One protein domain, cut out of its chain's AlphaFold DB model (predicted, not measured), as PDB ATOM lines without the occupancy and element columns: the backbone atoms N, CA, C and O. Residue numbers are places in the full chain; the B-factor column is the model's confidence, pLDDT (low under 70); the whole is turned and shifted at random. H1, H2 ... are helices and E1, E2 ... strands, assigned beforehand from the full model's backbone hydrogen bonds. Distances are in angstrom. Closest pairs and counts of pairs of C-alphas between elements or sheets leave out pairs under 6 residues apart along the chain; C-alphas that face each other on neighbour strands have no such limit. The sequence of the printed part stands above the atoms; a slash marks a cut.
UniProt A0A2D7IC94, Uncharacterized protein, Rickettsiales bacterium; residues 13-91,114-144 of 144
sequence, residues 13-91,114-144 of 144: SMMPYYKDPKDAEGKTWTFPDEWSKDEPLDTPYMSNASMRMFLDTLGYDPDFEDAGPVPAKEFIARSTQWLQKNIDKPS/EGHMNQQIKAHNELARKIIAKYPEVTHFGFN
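This is residues 13 to 91 and 114 to 144 of the 144 residues of an uncharacterized protein of Rickettsiales bacterium (UniProt A0A2D7IC94). A small antiparallel sheet, E1 beside E2, sits near one end of two helices, H2 and H3, that lie side by side, with H1 crosswise to both. The printed part has 110 residues, under half in named elements, in order E1, H1, H2, H3, E2: mostly helix. It is compact, radius of gyration of the C-alphas 14.2 A, spanning 46 by 27 by 24 A.

E1, residues 14 to 19, begins at (166.328, 147.420, 165.938); E2, residues 140 to 143, ends at (169.236, 150.857, 167.491). H3, residues 116 to 134, measures 27.2 A; H2, 72 to 85, 20.1 A; H1, 48 to 58, 15.4 A.

Between E1 and E2, N 15 and O 142 are within hydrogen-bond range, 2.8 A. H2 and H3 touch, closest C-alphas Ile 76 and Asn 125, 5.6 A, opposite ways at a shallow tilt of 34.6 degrees, only just short of steep. H1 only just touches H2, closest C-alphas Leu 58 and Ser 79, 6.6 A. In H1, H2 and H3 every O i to N i+4 pair is within range.

Residues 92 to 113 are cut out, C-alphas 91 and 114 being 5.6 A apart. Links E1 to H1 and H1 to H2 are long. Residues 24 to 27 and 34 to 42 have pLDDT under 70.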
ATOM      1  N   SER A  13     164.792 152.028 165.332       88.12
ATOM      2  CA  SER A  13     164.444 150.638 165.053       88.12
ATOM      3  C   SER A  13     165.601 149.709 165.421       88.12
ATOM      4  O   SER A  13     166.760 150.111 165.436       88.12
ATOM      5  N   MET A  14     165.301 148.440 165.703       90.69
ATOM      6  CA  MET A  14     166.328 147.420 165.938       90.69
ATOM      7  C   MET A  14     166.885 146.893 164.609       90.69
ATOM      8  O   MET A  14     166.183 146.197 163.877       90.69
ATOM      9  N   MET A  15     168.158 147.161 164.337       88.50
ATOM     10  CA  MET A  15     168.826 146.842 163.075       88.50
ATOM     11  C   MET A  15     169.892 145.752 163.246       88.50
ATOM     12  O   MET A  15     170.687 145.815 164.188       88.50
ATOM     13  N   PRO A  16     169.953 144.744 162.357       88.94
ATOM     14  CA  PRO A  16     170.961 143.692 162.430       88.94
ATOM     15  C   PRO A  16     172.326 144.126 161.902       88.94
ATOM     16  O   PRO A  16     172.435 144.764 160.857       88.94
ATOM     17  N   TYR A  17     173.374 143.680 162.589       87.69
ATOM     18  CA  TYR A  17     174.762 143.913 162.210       87.69
ATOM     19  C   TYR A  17     175.630 142.671 162.398       87.69
ATOM     20  O   TYR A  17     175.391 141.810 163.256       87.69
ATOM     21  N   TYR A  18     176.709 142.621 161.630       86.75
ATOM     22  CA  TYR A  18     177.844 141.740 161.870       86.75
ATOM     23  C   TYR A  18     179.154 142.521 161.776       86.75
ATOM     24  O   TYR A  18     179.194 143.612 161.209       86.75
ATOM     25  N   LYS A  19     180.220 142.011 162.401       81.00
ATOM     26  CA  LYS A  19     181.541 142.648 162.302       81.00
ATOM     27  C   LYS A  19     182.045 142.542 160.871       81.00
ATOM     28  O   LYS A  19     182.002 141.445 160.316       81.00
ATOM     29  N   ASP A  20     182.542 143.643 160.312       75.25
ATOM     30  CA  ASP A  20     183.069 143.638 158.951       75.25
ATOM     31  C   ASP A  20     184.273 142.680 158.865       75.25
ATOM     32  O   ASP A  20     185.281 142.900 159.543       75.25
ATOM     33  N   PRO A  21     184.209 141.615 158.046       70.44
ATOM     34  CA  PRO A  21     185.311 140.667 157.909       70.44
ATOM     35  C   PRO A  21     186.561 141.284 157.265       70.44
ATOM     36  O   PRO A  21     187.633 140.680 157.324       70.44
ATOM     37  N   LYS A  22     186.445 142.458 156.631       72.06
ATOM     38  CA  LYS A  22     187.552 143.185 155.991       72.06
ATOM     39  C   LYS A  22     188.224 144.185 156.930       72.06
ATOM     40  O   LYS A  22     189.304 144.673 156.602       72.06
ATOM     41  N   ASP A  23     187.624 144.475 158.081       72.75
ATOM     42  CA  ASP A  23     188.215 145.332 159.101       72.75
ATOM     43  C   ASP A  23     188.965 144.484 160.137       72.75
ATOM     44  O   ASP A  23     188.384 143.937 161.075       72.75
ATOM     45  N   ALA A  24     190.287 144.394 159.973       60.94
ATOM     46  CA  ALA A  24     191.164 143.656 160.879       60.94
ATOM     47  C   ALA A  24     191.168 144.213 162.318       60.94
ATOM     48  O   ALA A  24     191.544 143.496 163.246       60.94
ATOM     49  N   GLU A  25     190.743 145.464 162.522       65.44
ATOM     50  CA  GLU A  25     190.614 146.077 163.848       65.44
ATOM     51  C   GLU A  25     189.242 145.806 164.490       65.44
ATOM     52  O   GLU A  25     189.066 146.038 165.689       65.44
ATOM     53  N   GLY A  26     188.278 145.282 163.721       64.00
ATOM     54  CA  GLY A  26     186.952 144.878 164.188       64.00
ATOM     55  C   GLY A  26     186.080 146.029 164.697       64.00
ATOM     56  O   GLY A  26     185.254 145.803 165.586       64.00
ATOM     57  N   LYS A  27     186.293 147.245 164.180       69.25
ATOM     58  CA  LYS A  27     185.606 148.486 164.583       69.25
ATOM     59  C   LYS A  27     184.414 148.820 163.688       69.25
ATOM     60  O   LYS A  27     183.554 149.602 164.087       69.25
ATOM     61  N   THR A  28     184.363 148.233 162.499       77.88
ATOM     62  CA  THR A  28     183.342 148.494 161.487       77.88
ATOM     63  C   THR A  28     182.233 147.448 161.546       77.88
ATOM     64  O   THR A  28     182.485 146.246 161.672       77.88
ATOM     65  N   TRP A  29     180.990 147.917 161.449       79.25
ATOM     66  CA  TRP A  29     179.788 147.089 161.437       79.25
ATOM     67  C   TRP A  29     179.186 147.064 160.038       79.25
ATOM     68  O   TRP A  29     178.965 148.115 159.436       79.25
ATOM     69  N   THR A  30     178.887 145.871 159.539       78.44
ATOM     70  CA  THR A  30     178.287 145.665 158.222       78.44
ATOM     71  C   THR A  30     176.833 145.240 158.370       78.44
ATOM     72  O   THR A  30     176.472 144.465 159.261       78.44
ATOM     73  N   PHE A  31     175.993 145.774 157.488       77.50
ATOM     74  CA  PHE A  31     174.594 145.393 157.366       77.50
ATOM     75  C   PHE A  31     174.459 144.176 156.436       77.50
ATOM     76  O   PHE A  31     175.150 144.139 155.417       77.50
ATOM     77  N   PRO A  32     173.614 143.176 156.736       72.88
ATOM     78  CA  PRO A  32     173.400 142.052 155.824       72.88
ATOM     79  C   PRO A  32     172.809 142.516 154.484       72.88
ATOM     80  O   PRO A  32     171.717 143.084 154.440       72.88
ATOM     81  N   ASP A  33     173.507 142.253 153.374       72.25
ATOM     82  CA  ASP A  33     173.065 142.658 152.029       72.25
ATOM     83  C   ASP A  33     171.695 142.065 151.669       72.25
ATOM     84  O   ASP A  33     170.889 142.703 150.992       72.25
ATOM     85  N   GLU A  34     171.417 140.843 152.126       69.44
ATOM     86  CA  GLU A  34     170.140 140.165 151.894       69.44
ATOM     87  C   GLU A  34     168.993 140.812 152.676       69.44
ATOM     88  O   GLU A  34     167.894 140.937 152.141       69.44
ATOM     89  N   TRP A  35     169.261 141.344 153.872       68.38
ATOM     90  CA  TRP A  35     168.260 142.089 154.638       68.38
ATOM     91  C   TRP A  35     167.774 143.324 153.888       68.38
ATOM     92  O   TRP A  35     166.589 143.630 153.905       68.38
ATOM     93  N   SER A  36     168.674 144.033 153.201       64.44
ATOM     94  CA  SER A  36     168.307 145.237 152.440       64.44
ATOM     95  C   SER A  36     167.341 144.961 151.279       64.44
ATOM     96  O   SER A  36     166.743 145.892 150.742       64.44
ATOM     97  N   LYS A  37     167.214 143.688 150.879       64.50
ATOM     98  CA  LYS A  37     166.405 143.215 149.749       64.50
ATOM     99  C   LYS A  37     165.161 142.445 150.180       64.50
ATOM    100  O   LYS A  37     164.259 142.270 149.366       64.50
ATOM    101  N   ASP A  38     165.129 141.959 151.414       64.00
ATOM    102  CA  ASP A  38     163.925 141.398 152.000       64.00
ATOM    103  C   ASP A  38     162.948 142.530 152.313       64.00
ATOM    104  O   ASP A  38     163.367 143.603 152.754       64.00
ATOM    105  N   GLU A  39     161.646 142.304 152.073       56.97
ATOM    106  CA  GLU A  39     160.627 143.230 152.578       56.97
ATOM    107  C   GLU A  39     160.955 143.525 154.038       56.97
ATOM    108  O   GLU A  39     161.252 142.566 154.764       56.97
ATOM    109  N   PRO A  40     160.985 144.810 154.442       54.66
ATOM    110  CA  PRO A  40     161.493 145.209 155.739       54.66
ATOM    111  C   PRO A  40     160.772 144.357 156.769       54.66
ATOM    112  O   PRO A  40     159.570 144.510 156.968       54.66
ATOM    113  N   LEU A  41     161.489 143.390 157.353       54.72
ATOM    114  CA  LEU A  41     161.013 142.656 158.512       54.72
ATOM    115  C   LEU A  41     160.624 143.752 159.479       54.72
ATOM    116  O   LEU A  41     161.523 144.458 159.909       54.72
ATOM    117  N   ASP A  42     159.320 143.944 159.671       62.62
ATOM    118  CA  ASP A  42     158.692 145.150 160.209       62.62
ATOM    119  C   ASP A  42     159.293 145.454 161.588       62.62
ATOM    120  O   ASP A  42     158.844 144.951 162.623       62.62
ATOM    121  N   THR A  43     160.442 146.136 161.587       70.12
ATOM    122  CA  THR A  43     161.249 146.341 162.782       70.12
ATOM    123  C   THR A  43     160.440 147.313 163.611       70.12
ATOM    124  O   THR A  43     160.143 148.393 163.093       70.12
ATOM    125  N   PRO A  44     160.057 146.971 164.852       75.19
ATOM    126  CA  PRO A  44     159.197 147.846 165.619       75.19
ATOM    127  C   PRO A  44     159.866 149.212 165.758       75.19
ATOM    128  O   PRO A  44     160.916 149.344 166.387       75.19
ATOM    129  N   TYR A  45     159.261 150.210 165.127       83.25
ATOM    130  CA  TYR A  45     159.727 151.580 165.186       83.25
ATOM    131  C   TYR A  45     159.214 152.222 166.474       83.25
ATOM    132  O   TYR A  45     158.028 152.132 166.809       83.25
ATOM    133  N   MET A  46     160.105 152.891 167.198       86.56
ATOM    134  CA  MET A  46     159.768 153.641 168.403       86.56
ATOM    135  C   MET A  46     160.289 155.066 168.313       86.56
ATOM    136  O   MET A  46     161.328 155.303 167.720       86.56
ATOM    137  N   SER A  47     159.638 156.018 168.985       86.88
ATOM    138  CA  SER A  47     160.251 157.336 169.211       86.88
ATOM    139  C   SER A  47     161.531 157.213 170.054       86.88
ATOM    140  O   SER A  47     161.645 156.296 170.869       86.88
ATOM    141  N   ASN A  48     162.464 158.168 169.943       87.50
ATOM    142  CA  ASN A  48     163.739 158.117 170.685       87.50
ATOM    143  C   ASN A  48     163.515 158.020 172.200       87.50
ATOM    144  O   ASN A  48     164.212 157.286 172.889       87.50
ATOM    145  N   ALA A  49     162.499 158.711 172.731       87.62
ATOM    146  CA  ALA A  49     162.133 158.616 174.144       87.62
ATOM    147  C   ALA A  49     161.658 157.203 174.535       87.62
ATOM    148  O   ALA A  49     162.018 156.692 175.594       87.62
ATOM    149  N   SER A  50     160.867 156.553 173.680       89.00
ATOM    150  CA  SER A  50     160.426 155.175 173.903       89.00
ATOM    151  C   SER A  50     161.586 154.185 173.805       89.00
ATOM    152  O   SER A  50     161.675 153.302 174.655       89.00
ATOM    153  N   MET A  51     162.505 154.373 172.853       92.19
ATOM    154  CA  MET A  51     163.700 153.536 172.725       92.19
ATOM    155  C   MET A  51     164.640 153.690 173.929       92.19
ATOM    156  O   MET A  51     165.064 152.688 174.495       92.19
ATOM    157  N   ARG A  52     164.873 154.921 174.407       92.12
ATOM    158  CA  ARG A  52     165.615 155.189 175.654       92.12
ATOM    159  C   ARG A  52     165.042 154.405 176.830       92.12
ATOM    160  O   ARG A  52     165.766 153.681 177.502       92.12
ATOM    161  N   MET A  53     163.727 154.494 177.042       91.50
ATOM    162  CA  MET A  53     163.054 153.754 178.117       91.50
ATOM    163  C   MET A  53     163.153 152.238 177.937       91.50
ATOM    164  O   MET A  53     163.295 151.514 178.918       91.50
ATOM    165  N   PHE A  54     163.049 151.746 176.703       94.62
ATOM    166  CA  PHE A  54     163.171 150.327 176.382       94.62
ATOM    167  C   PHE A  54     164.572 149.789 176.708       94.62
ATOM    168  O   PHE A  54     164.699 148.750 177.361       94.62
ATOM    169  N   LEU A  55     165.617 150.509 176.300       94.56
ATOM    170  CA  LEU A  55     167.009 150.142 176.546       94.56
ATOM    171  C   LEU A  55     167.359 150.227 178.032       94.56
ATOM    172  O   LEU A  55     167.884 149.256 178.576       94.56
ATOM    173  N   ASP A  56     166.967 151.309 178.704       94.88
ATOM    174  CA  ASP A  56     167.137 151.473 180.151       94.88
ATOM    175  C   ASP A  56     166.432 150.352 180.935       94.88
ATOM    176  O   ASP A  56     167.019 149.733 181.822       94.88
ATOM    177  N   THR A  57     165.217 149.966 180.522       94.25
ATOM    178  CA  THR A  57     164.473 148.843 181.130       94.25
ATOM    179  C   THR A  57     165.239 147.517 181.049       94.25
ATOM    180  O   THR A  57     165.133 146.672 181.945       94.25
ATOM    181  N   LEU A  58     166.009 147.311 179.981       95.25
ATOM    182  CA  LEU A  58     166.867 146.139 179.807       95.25
ATOM    183  C   LEU A  58     168.256 146.331 180.451       95.25
ATOM    184  O   LEU A  58     169.019 145.368 180.562       95.25
ATOM    185  N   GLY A  59     168.589 147.529 180.933       94.38
ATOM    186  CA  GLY A  59     169.896 147.872 181.491       94.38
ATOM    187  C   GLY A  59     170.974 148.036 180.420       94.38
ATOM    188  O   GLY A  59     172.108 147.595 180.626       94.38
ATOM    189  N   TYR A  60     170.592 148.570 179.260       94.38
ATOM    190  CA  TYR A  60     171.490 149.067 178.220       94.38
ATOM    191  C   TYR A  60     171.649 150.584 178.329       94.38
ATOM    192  O   TYR A  60     170.891 151.235 179.044       94.38
ATOM    193  N   ASP A  61     172.633 151.126 177.614       91.75
ATOM    194  CA  ASP A  61     172.803 152.571 177.497       91.75
ATOM    195  C   ASP A  61     171.592 153.173 176.756       91.75
ATOM    196  O   ASP A  61     171.322 152.765 175.618       91.75
ATOM    197  N   PRO A  62     170.813 154.074 177.385       89.56
ATOM    198  CA  PRO A  62     169.699 154.727 176.717       89.56
ATOM    199  C   PRO A  62     170.167 155.685 175.615       89.56
ATOM    200  O   PRO A  62     169.407 155.899 174.672       89.56
ATOM    201  N   ASP A  63     171.388 156.222 175.677       88.00
ATOM    202  CA  ASP A  63     171.944 157.129 174.667       88.00
ATOM    203  C   ASP A  63     172.481 156.333 173.466       88.00
ATOM    204  O   ASP A  63     173.664 156.328 173.121       88.00
ATOM    205  N   PHE A  64     171.563 155.611 172.822       83.94
ATOM    206  CA  PHE A  64     171.849 154.677 171.738       83.94
ATOM    207  C   PHE A  64     172.444 155.341 170.498       83.94
ATOM    208  O   PHE A  64     173.046 154.656 169.674       83.94
ATOM    209  N   GLU A  65     172.283 156.658 170.352       82.00
ATOM    210  CA  GLU A  65     172.877 157.419 169.257       82.00
ATOM    211  C   GLU A  65     174.415 157.399 169.299       82.00
ATOM    212  O   GLU A  65     175.049 157.446 168.243       82.00
ATOM    213  N   ASP A  66     174.995 157.271 170.496       81.81
ATOM    214  CA  ASP A  66     176.441 157.182 170.726       81.81
ATOM    215  C   ASP A  66     176.890 155.757 171.119       81.81
ATOM    216  O   ASP A  66     178.091 155.465 171.176       81.81
ATOM    217  N   ALA A  67     175.942 154.844 171.361       81.44
ATOM    218  CA  ALA A  67     176.223 153.463 171.736       81.44
ATOM    219  C   ALA A  67     176.492 152.558 170.519       81.44
ATOM    220  O   ALA A  67     175.880 152.659 169.455       81.44
ATOM    221  N   GLY A  68     177.407 151.601 170.693       83.75
ATOM    222  CA  GLY A  68     177.656 150.561 169.696       83.75
ATOM    223  C   GLY A  68     176.569 149.471 169.683       83.75
ATOM    224  O   GLY A  68     175.872 149.279 170.682       83.75
ATOM    225  N   PRO A  69     176.455 148.690 168.590       89.88
ATOM    226  CA  PRO A  69     175.581 147.523 168.532       89.88
ATOM    227  C   PRO A  69     175.825 146.532 169.679       89.88
ATOM    228  O   PRO A  69     176.967 146.214 170.018       89.88
ATOM    229  N   VAL A  70     174.749 145.984 170.241       92.81
ATOM    230  CA  VAL A  70     174.791 145.007 171.337       92.81
ATOM    231  C   VAL A  70     174.862 143.575 170.802       92.81
ATOM    232  O   VAL A  70     174.251 143.283 169.773       92.81
ATOM    233  N   PRO A  71     175.548 142.630 171.472       95.00
ATOM    234  CA  PRO A  71     175.598 141.243 171.014       95.00
ATOM    235  C   PRO A  71     174.206 140.595 170.955       95.00
ATOM    236  O   PRO A  71     173.473 140.569 171.944       95.00
ATOM    237  N   ALA A  72     173.852 139.987 169.821       94.56
ATOM    238  CA  ALA A  72     172.514 139.448 169.563       94.56
ATOM    239  C   ALA A  72     172.093 138.371 170.578       94.56
ATOM    240  O   ALA A  72     170.964 138.360 171.072       94.56
ATOM    241  N   LYS A  73     173.021 137.476 170.943       95.94
ATOM    242  CA  LYS A  73     172.777 136.431 171.952       95.94
ATOM    243  C   LYS A  73     172.563 137.016 173.346       95.94
ATOM    244  O   LYS A  73     171.717 136.514 174.084       95.94
ATOM    245  N   GLU A  74     173.305 138.067 173.692       97.12
ATOM    246  CA  GLU A  74     173.128 138.766 174.964       97.12
ATOM    247  C   GLU A  74     171.762 139.450 175.008       97.12
ATOM    248  O   GLU A  74     171.013 139.245 175.962       97.12
ATOM    249  N   PHE A  75     171.403 140.175 173.947       96.88
ATOM    250  CA  PHE A  75     170.109 140.838 173.823       96.88
ATOM    251  C   PHE A  75     168.946 139.861 174.008       96.88
ATOM    252  O   PHE A  75     168.056 140.100 174.829       96.88
ATOM    253  N   ILE A  76     168.978 138.715 173.317       97.62
ATOM    254  CA  ILE A  76     167.961 137.663 173.446       97.62
ATOM    255  C   ILE A  76     167.925 137.107 174.873       97.62
ATOM    256  O   ILE A  76     166.841 136.925 175.430       97.62
ATOM    257  N   ALA A  77     169.077 136.824 175.485       98.00
ATOM    258  CA  ALA A  77     169.131 136.280 176.838       98.00
ATOM    259  C   ALA A  77     168.560 137.266 177.867       98.00
ATOM    260  O   ALA A  77     167.713 136.894 178.675       98.00
ATOM    261  N   ARG A  78     168.974 138.531 177.798       97.81
ATOM    262  CA  ARG A  78     168.584 139.597 178.723       97.81
ATOM    263  C   ARG A  78     167.096 139.929 178.629       97.81
ATOM    264  O   ARG A  78     166.415 139.944 179.651       97.81
ATOM    265  N   SER A  79     166.565 140.082 177.416       97.25
ATOM    266  CA  SER A  79     165.121 140.276 177.209       97.25
ATOM    267  C   SER A  79     164.303 139.051 177.635       97.25
ATOM    268  O   SER A  79     163.256 139.206 178.258       97.25
ATOM    269  N   THR A  80     164.803 137.827 177.418       97.88
ATOM    270  CA  THR A  80     164.149 136.602 177.922       97.88
ATOM    271  C   THR A  80     164.105 136.582 179.452       97.88
ATOM    272  O   THR A  80     163.052 136.334 180.034       97.88
ATOM    273  N   GLN A  81     165.226 136.877 180.114       97.31
ATOM    274  CA  GLN A  81     165.299 136.938 181.576       97.31
ATOM    275  C   GLN A  81     164.373 138.014 182.143       97.31
ATOM    276  O   GLN A  81     163.719 137.791 183.161       97.31
ATOM    277  N   TRP A  82     164.299 139.174 181.487       97.00
ATOM    278  CA  TRP A  82     163.379 140.235 181.877       97.00
ATOM    279  C   TRP A  82     161.923 139.769 181.773       97.00
ATOM    280  O   TRP A  82     161.175 139.907 182.739       97.00
ATOM    281  N   LEU A  83     161.527 139.143 180.659       96.38
ATOM    282  CA  LEU A  83     160.162 138.635 180.467       96.38
ATOM    283  C   LEU A  83     159.799 137.563 181.498       96.38
ATOM    284  O   LEU A  83     158.708 137.599 182.055       96.38
ATOM    285  N   GLN A  84     160.723 136.652 181.811       96.12
ATOM    286  CA  GLN A  84     160.518 135.626 182.838       96.12
ATOM    287  C   GLN A  84     160.285 136.232 184.227       96.12
ATOM    288  O   GLN A  84     159.400 135.790 184.953       96.12
ATOM    289  N   LYS A  85     161.044 137.272 184.595       94.88
ATOM    290  CA  LYS A  85     160.871 137.981 185.876       94.88
ATOM    291  C   LYS A  85     159.550 138.754 185.961       94.88
ATOM    292  O   LYS A  85     159.092 139.025 187.072       94.88
ATOM    293  N   ASN A  86     158.959 139.096 184.815       94.38
ATOM    294  CA  ASN A  86     157.779 139.954 184.697       94.38
ATOM    295  C   ASN A  86     156.547 139.234 184.116       94.38
ATOM    296  O   ASN A  86     155.627 139.893 183.638       94.38
ATOM    297  N   ILE A  87     156.506 137.897 184.149       88.19
ATOM    298  CA  ILE A  87     155.419 137.113 183.537       88.19
ATOM    299  C   ILE A  87     154.044 137.406 184.163       88.19
ATOM    300  O   ILE A  87     153.076 137.590 183.435       88.19
ATOM    301  N   ASP A  88     153.997 137.573 185.487       90.56
ATOM    302  CA  ASP A  88     152.788 137.925 186.252       90.56
ATOM    303  C   ASP A  88     152.863 139.355 186.818       90.56
ATOM    304  O   ASP A  88     152.209 139.697 187.803       90.56
ATOM    305  N   LYS A  89     153.744 140.183 186.248       92.25
ATOM    306  CA  LYS A  89     154.010 141.553 186.701       92.25
ATOM    307  C   LYS A  89     154.061 142.469 185.482       92.25
ATOM    308  O   LYS A  89     155.152 142.775 184.993       92.25
ATOM    309  N   PRO A  90     152.901 142.845 184.926       90.62
ATOM    310  CA  PRO A  90     152.886 143.745 183.790       90.62
ATOM    311  C   PRO A  90     153.481 145.104 184.182       90.62
ATOM    312  O   PRO A  90     153.369 145.548 185.325       90.62
ATOM    313  N   SER A  91     154.133 145.770 183.230       90.94
ATOM    314  CA  SER A  91     154.589 147.146 183.416       90.94
ATOM    315  C   SER A  91     153.401 148.050 183.719       90.94
ATOM    316  O   SER A  91     152.392 147.952 183.024       90.94
ATOM    317  N   GLU A 114     148.814 149.369 180.642       94.94
ATOM    318  CA  GLU A 114     149.466 148.323 181.429       94.94
ATOM    319  C   GLU A 114     150.002 147.195 180.517       94.94
ATOM    320  O   GLU A 114     149.385 146.797 179.528       94.94
ATOM    321  N   GLY A 115     151.202 146.700 180.824       94.31
ATOM    322  CA  GLY A 115     151.879 145.645 180.070       94.31
ATOM    323  C   GLY A 115     152.491 146.082 178.735       94.31
ATOM    324  O   GLY A 115     153.086 145.248 178.050       94.31
ATOM    325  N   HIS A 116     152.406 147.364 178.357       93.75
ATOM    326  CA  HIS A 116     152.981 147.856 177.102       93.75
ATOM    327  C   HIS A 116     154.476 147.520 176.963       93.75
ATOM    328  O   HIS A 116     154.907 147.068 175.903       93.75
ATOM    329  N   MET A 117     155.276 147.671 178.026       94.81
ATOM    330  CA  MET A 117     156.710 147.364 177.959       94.81
ATOM    331  C   MET A 117     156.959 145.859 177.781       94.81
ATOM    332  O   MET A 117     157.830 145.464 177.008       94.81
ATOM    333  N   ASN A 118     156.153 145.004 178.421       95.31
ATOM    334  CA  ASN A 118     156.225 143.553 178.234       95.31
ATOM    335  C   ASN A 118     155.967 143.173 176.771       95.31
ATOM    336  O   ASN A 118     156.681 142.335 176.220       95.31
ATOM    337  N   GLN A 119     154.980 143.808 176.131       93.81
ATOM    338  CA  GLN A 119     154.666 143.583 174.720       93.81
ATOM    339  C   GLN A 119     155.825 144.006 173.813       93.81
ATOM    340  O   GLN A 119     156.219 143.233 172.940       93.81
ATOM    341  N   GLN A 120     156.418 145.179 174.056       94.12
ATOM    342  CA  GLN A 120     157.559 145.657 173.273       94.12
ATOM    343  C   GLN A 120     158.777 144.740 173.421       94.12
ATOM    344  O   GLN A 120     159.345 144.308 172.419       94.12
ATOM    345  N   ILE A 121     159.147 144.364 174.647       95.56
ATOM    346  CA  ILE A 121     160.282 143.461 174.901       95.56
ATOM    347  C   ILE A 121     160.048 142.090 174.264       95.56
ATOM    348  O   ILE A 121     160.967 141.530 173.664       95.56
ATOM    349  N   LYS A 122     158.820 141.565 174.325       94.94
ATOM    350  CA  LYS A 122     158.459 140.317 173.648       94.94
ATOM    351  C   LYS A 122     158.609 140.429 172.129       94.94
ATOM    352  O   LYS A 122     159.272 139.578 171.540       94.94
ATOM    353  N   ALA A 123     158.058 141.474 171.512       93.19
ATOM    354  CA  ALA A 123     158.133 141.677 170.065       93.19
ATOM    355  C   ALA A 123     159.589 141.752 169.571       93.19
ATOM    356  O   ALA A 123     159.954 141.072 168.613       93.19
ATOM    357  N   HIS A 124     160.448 142.498 170.273       94.94
ATOM    358  CA  HIS A 124     161.867 142.611 169.924       94.94
ATOM    359  C   HIS A 124     162.629 141.303 170.143       94.94
ATOM    360  O   HIS A 124     163.474 140.946 169.326       94.94
ATOM    361  N   ASN A 125     162.328 140.556 171.211       96.06
ATOM    362  CA  ASN A 125     162.942 139.251 171.454       96.06
ATOM    363  C   ASN A 125     162.585 138.240 170.355       96.06
ATOM    364  O   ASN A 125     163.462 137.546 169.836       96.06
ATOM    365  N   GLU A 126     161.305 138.159 169.990       94.69
ATOM    366  CA  GLU A 126     160.824 137.267 168.935       94.69
ATOM    367  C   GLU A 126     161.422 137.639 167.579       94.69
ATOM    368  O   GLU A 126     161.867 136.754 166.845       94.69
ATOM    369  N   LEU A 127     161.488 138.936 167.269       92.38
ATOM    370  CA  LEU A 127     162.149 139.422 166.067       92.38
ATOM    371  C   LEU A 127     163.630 139.037 166.080       92.38
ATOM    372  O   LEU A 127     164.065 138.339 165.172       92.38
ATOM    373  N   ALA A 128     164.381 139.366 167.132       93.69
ATOM    374  CA  ALA A 128     165.801 139.036 167.250       93.69
ATOM    375  C   ALA A 128     166.089 137.546 166.993       93.69
ATOM    376  O   ALA A 128     167.027 137.208 166.274       93.69
ATOM    377  N   ARG A 129     165.245 136.648 167.519       94.94
ATOM    378  CA  ARG A 129     165.332 135.199 167.269       94.94
ATOM    379  C   ARG A 129     165.096 134.836 165.803       94.94
ATOM    380  O   ARG A 129     165.838 134.019 165.268       94.94
ATOM    381  N   LYS A 130     164.085 135.428 165.158       91.88
ATOM    382  CA  LYS A 130     163.816 135.228 163.723       91.88
ATOM    383  C   LYS A 130     164.993 135.700 162.872       91.88
ATOM    384  O   LYS A 130     165.376 135.000 161.942       91.88
ATOM    385  N   ILE A 131     165.589 136.840 163.225       89.69
ATOM    386  CA  ILE A 131     166.728 137.412 162.506       89.69
ATOM    387  C   ILE A 131     167.919 136.459 162.533       89.69
ATOM    388  O   ILE A 131     168.381 136.060 161.473       89.69
ATOM    389  N   ILE A 132     168.383 136.038 163.713       91.88
ATOM    390  CA  ILE A 132     169.569 135.166 163.800       91.88
ATOM    391  C   ILE A 132     169.334 133.767 163.211       91.88
ATOM    392  O   ILE A 132     170.290 133.070 162.884       91.88
ATOM    393  N   ALA A 133     168.073 133.330 163.109       91.31
ATOM    394  CA  ALA A 133     167.718 132.073 162.459       91.31
ATOM    395  C   ALA A 133     167.754 132.188 160.928       91.31
ATOM    396  O   ALA A 133     168.105 131.217 160.261       91.31
ATOM    397  N   LYS A 134     167.386 133.355 160.383       88.62
ATOM    398  CA  LYS A 134     167.386 133.627 158.941       88.62
ATOM    399  C   LYS A 134     168.769 134.045 158.426       88.62
ATOM    400  O   LYS A 134     169.170 133.573 157.372       88.62
ATOM    401  N   TYR A 135     169.489 134.865 159.189       89.00
ATOM    402  CA  TYR A 135     170.798 135.429 158.847       89.00
ATOM    403  C   TYR A 135     171.826 135.015 159.912       89.00
ATOM    404  O   TYR A 135     172.031 135.734 160.899       89.00
ATOM    405  N   PRO A 136     172.439 133.825 159.785       87.25
ATOM    406  CA  PRO A 136     173.364 133.290 160.786       87.25
ATOM    407  C   PRO A 136     174.651 134.118 160.946       87.25
ATOM    408  O   PRO A 136     175.347 133.976 161.952       87.25
ATOM    409  N   GLU A 137     174.976 134.979 159.982       88.38
ATOM    410  CA  GLU A 137     176.079 135.938 160.043       88.38
ATOM    411  C   GLU A 137     175.820 137.086 161.025       88.38
ATOM    412  O   GLU A 137     176.774 137.682 161.528       88.38
ATOM    413  N   VAL A 138     174.555 137.382 161.347       90.00
ATOM    414  CA  VAL A 138     174.194 138.450 162.285       90.00
ATOM    415  C   VAL A 138     174.696 138.102 163.679       90.00
ATOM    416  O   VAL A 138     174.375 137.066 164.262       90.00
ATOM    417  N   THR A 139     175.467 139.020 164.252       92.62
ATOM    418  CA  THR A 139     176.063 138.844 165.582       92.62
ATOM    419  C   THR A 139     175.643 139.925 166.563       92.62
ATOM    420  O   THR A 139     175.764 139.697 167.768       92.62
ATOM    421  N   HIS A 140     175.150 141.069 166.085       93.81
ATOM    422  CA  HIS A 140     174.821 142.231 166.905       93.81
ATOM    423  C   HIS A 140     173.533 142.917 166.434       93.81
ATOM    424  O   HIS A 140     173.134 142.780 165.277       93.81
ATOM    425  N   PHE A 141     172.905 143.673 167.332       92.38
ATOM    426  CA  PHE A 141     171.782 144.558 167.038       92.38
ATOM    427  C   PHE A 141     172.135 145.994 167.415       92.38
ATOM    428  O   PHE A 141     172.561 146.248 168.538       92.38
ATOM    429  N   GLY A 142     171.975 146.921 166.480       90.00
ATOM    430  CA  GLY A 142     172.028 148.358 166.740       90.00
ATOM    431  C   GLY A 142     170.619 148.934 166.829       90.00
ATOM    432  O   GLY A 142     169.666 148.300 166.380       90.00
ATOM    433  N   PHE A 143     170.499 150.129 167.395       88.62
ATOM    434  CA  PHE A 143     169.236 150.857 167.491       88.62
ATOM    435  C   PHE A 143     169.443 152.224 166.839       88.62
ATOM    436  O   PHE A 143     170.349 152.933 167.264       88.62
ATOM    437  N   ASN A 144     168.718 152.551 165.761       78.88
ATOM    438  CA  ASN A 144     168.902 153.800 164.996       78.88
ATOM    439  C   ASN A 144     167.776 154.120 164.003       78.88
ATOM    440  O   ASN A 144     166.821 153.317 163.913       78.88
TER     441      ASN A 144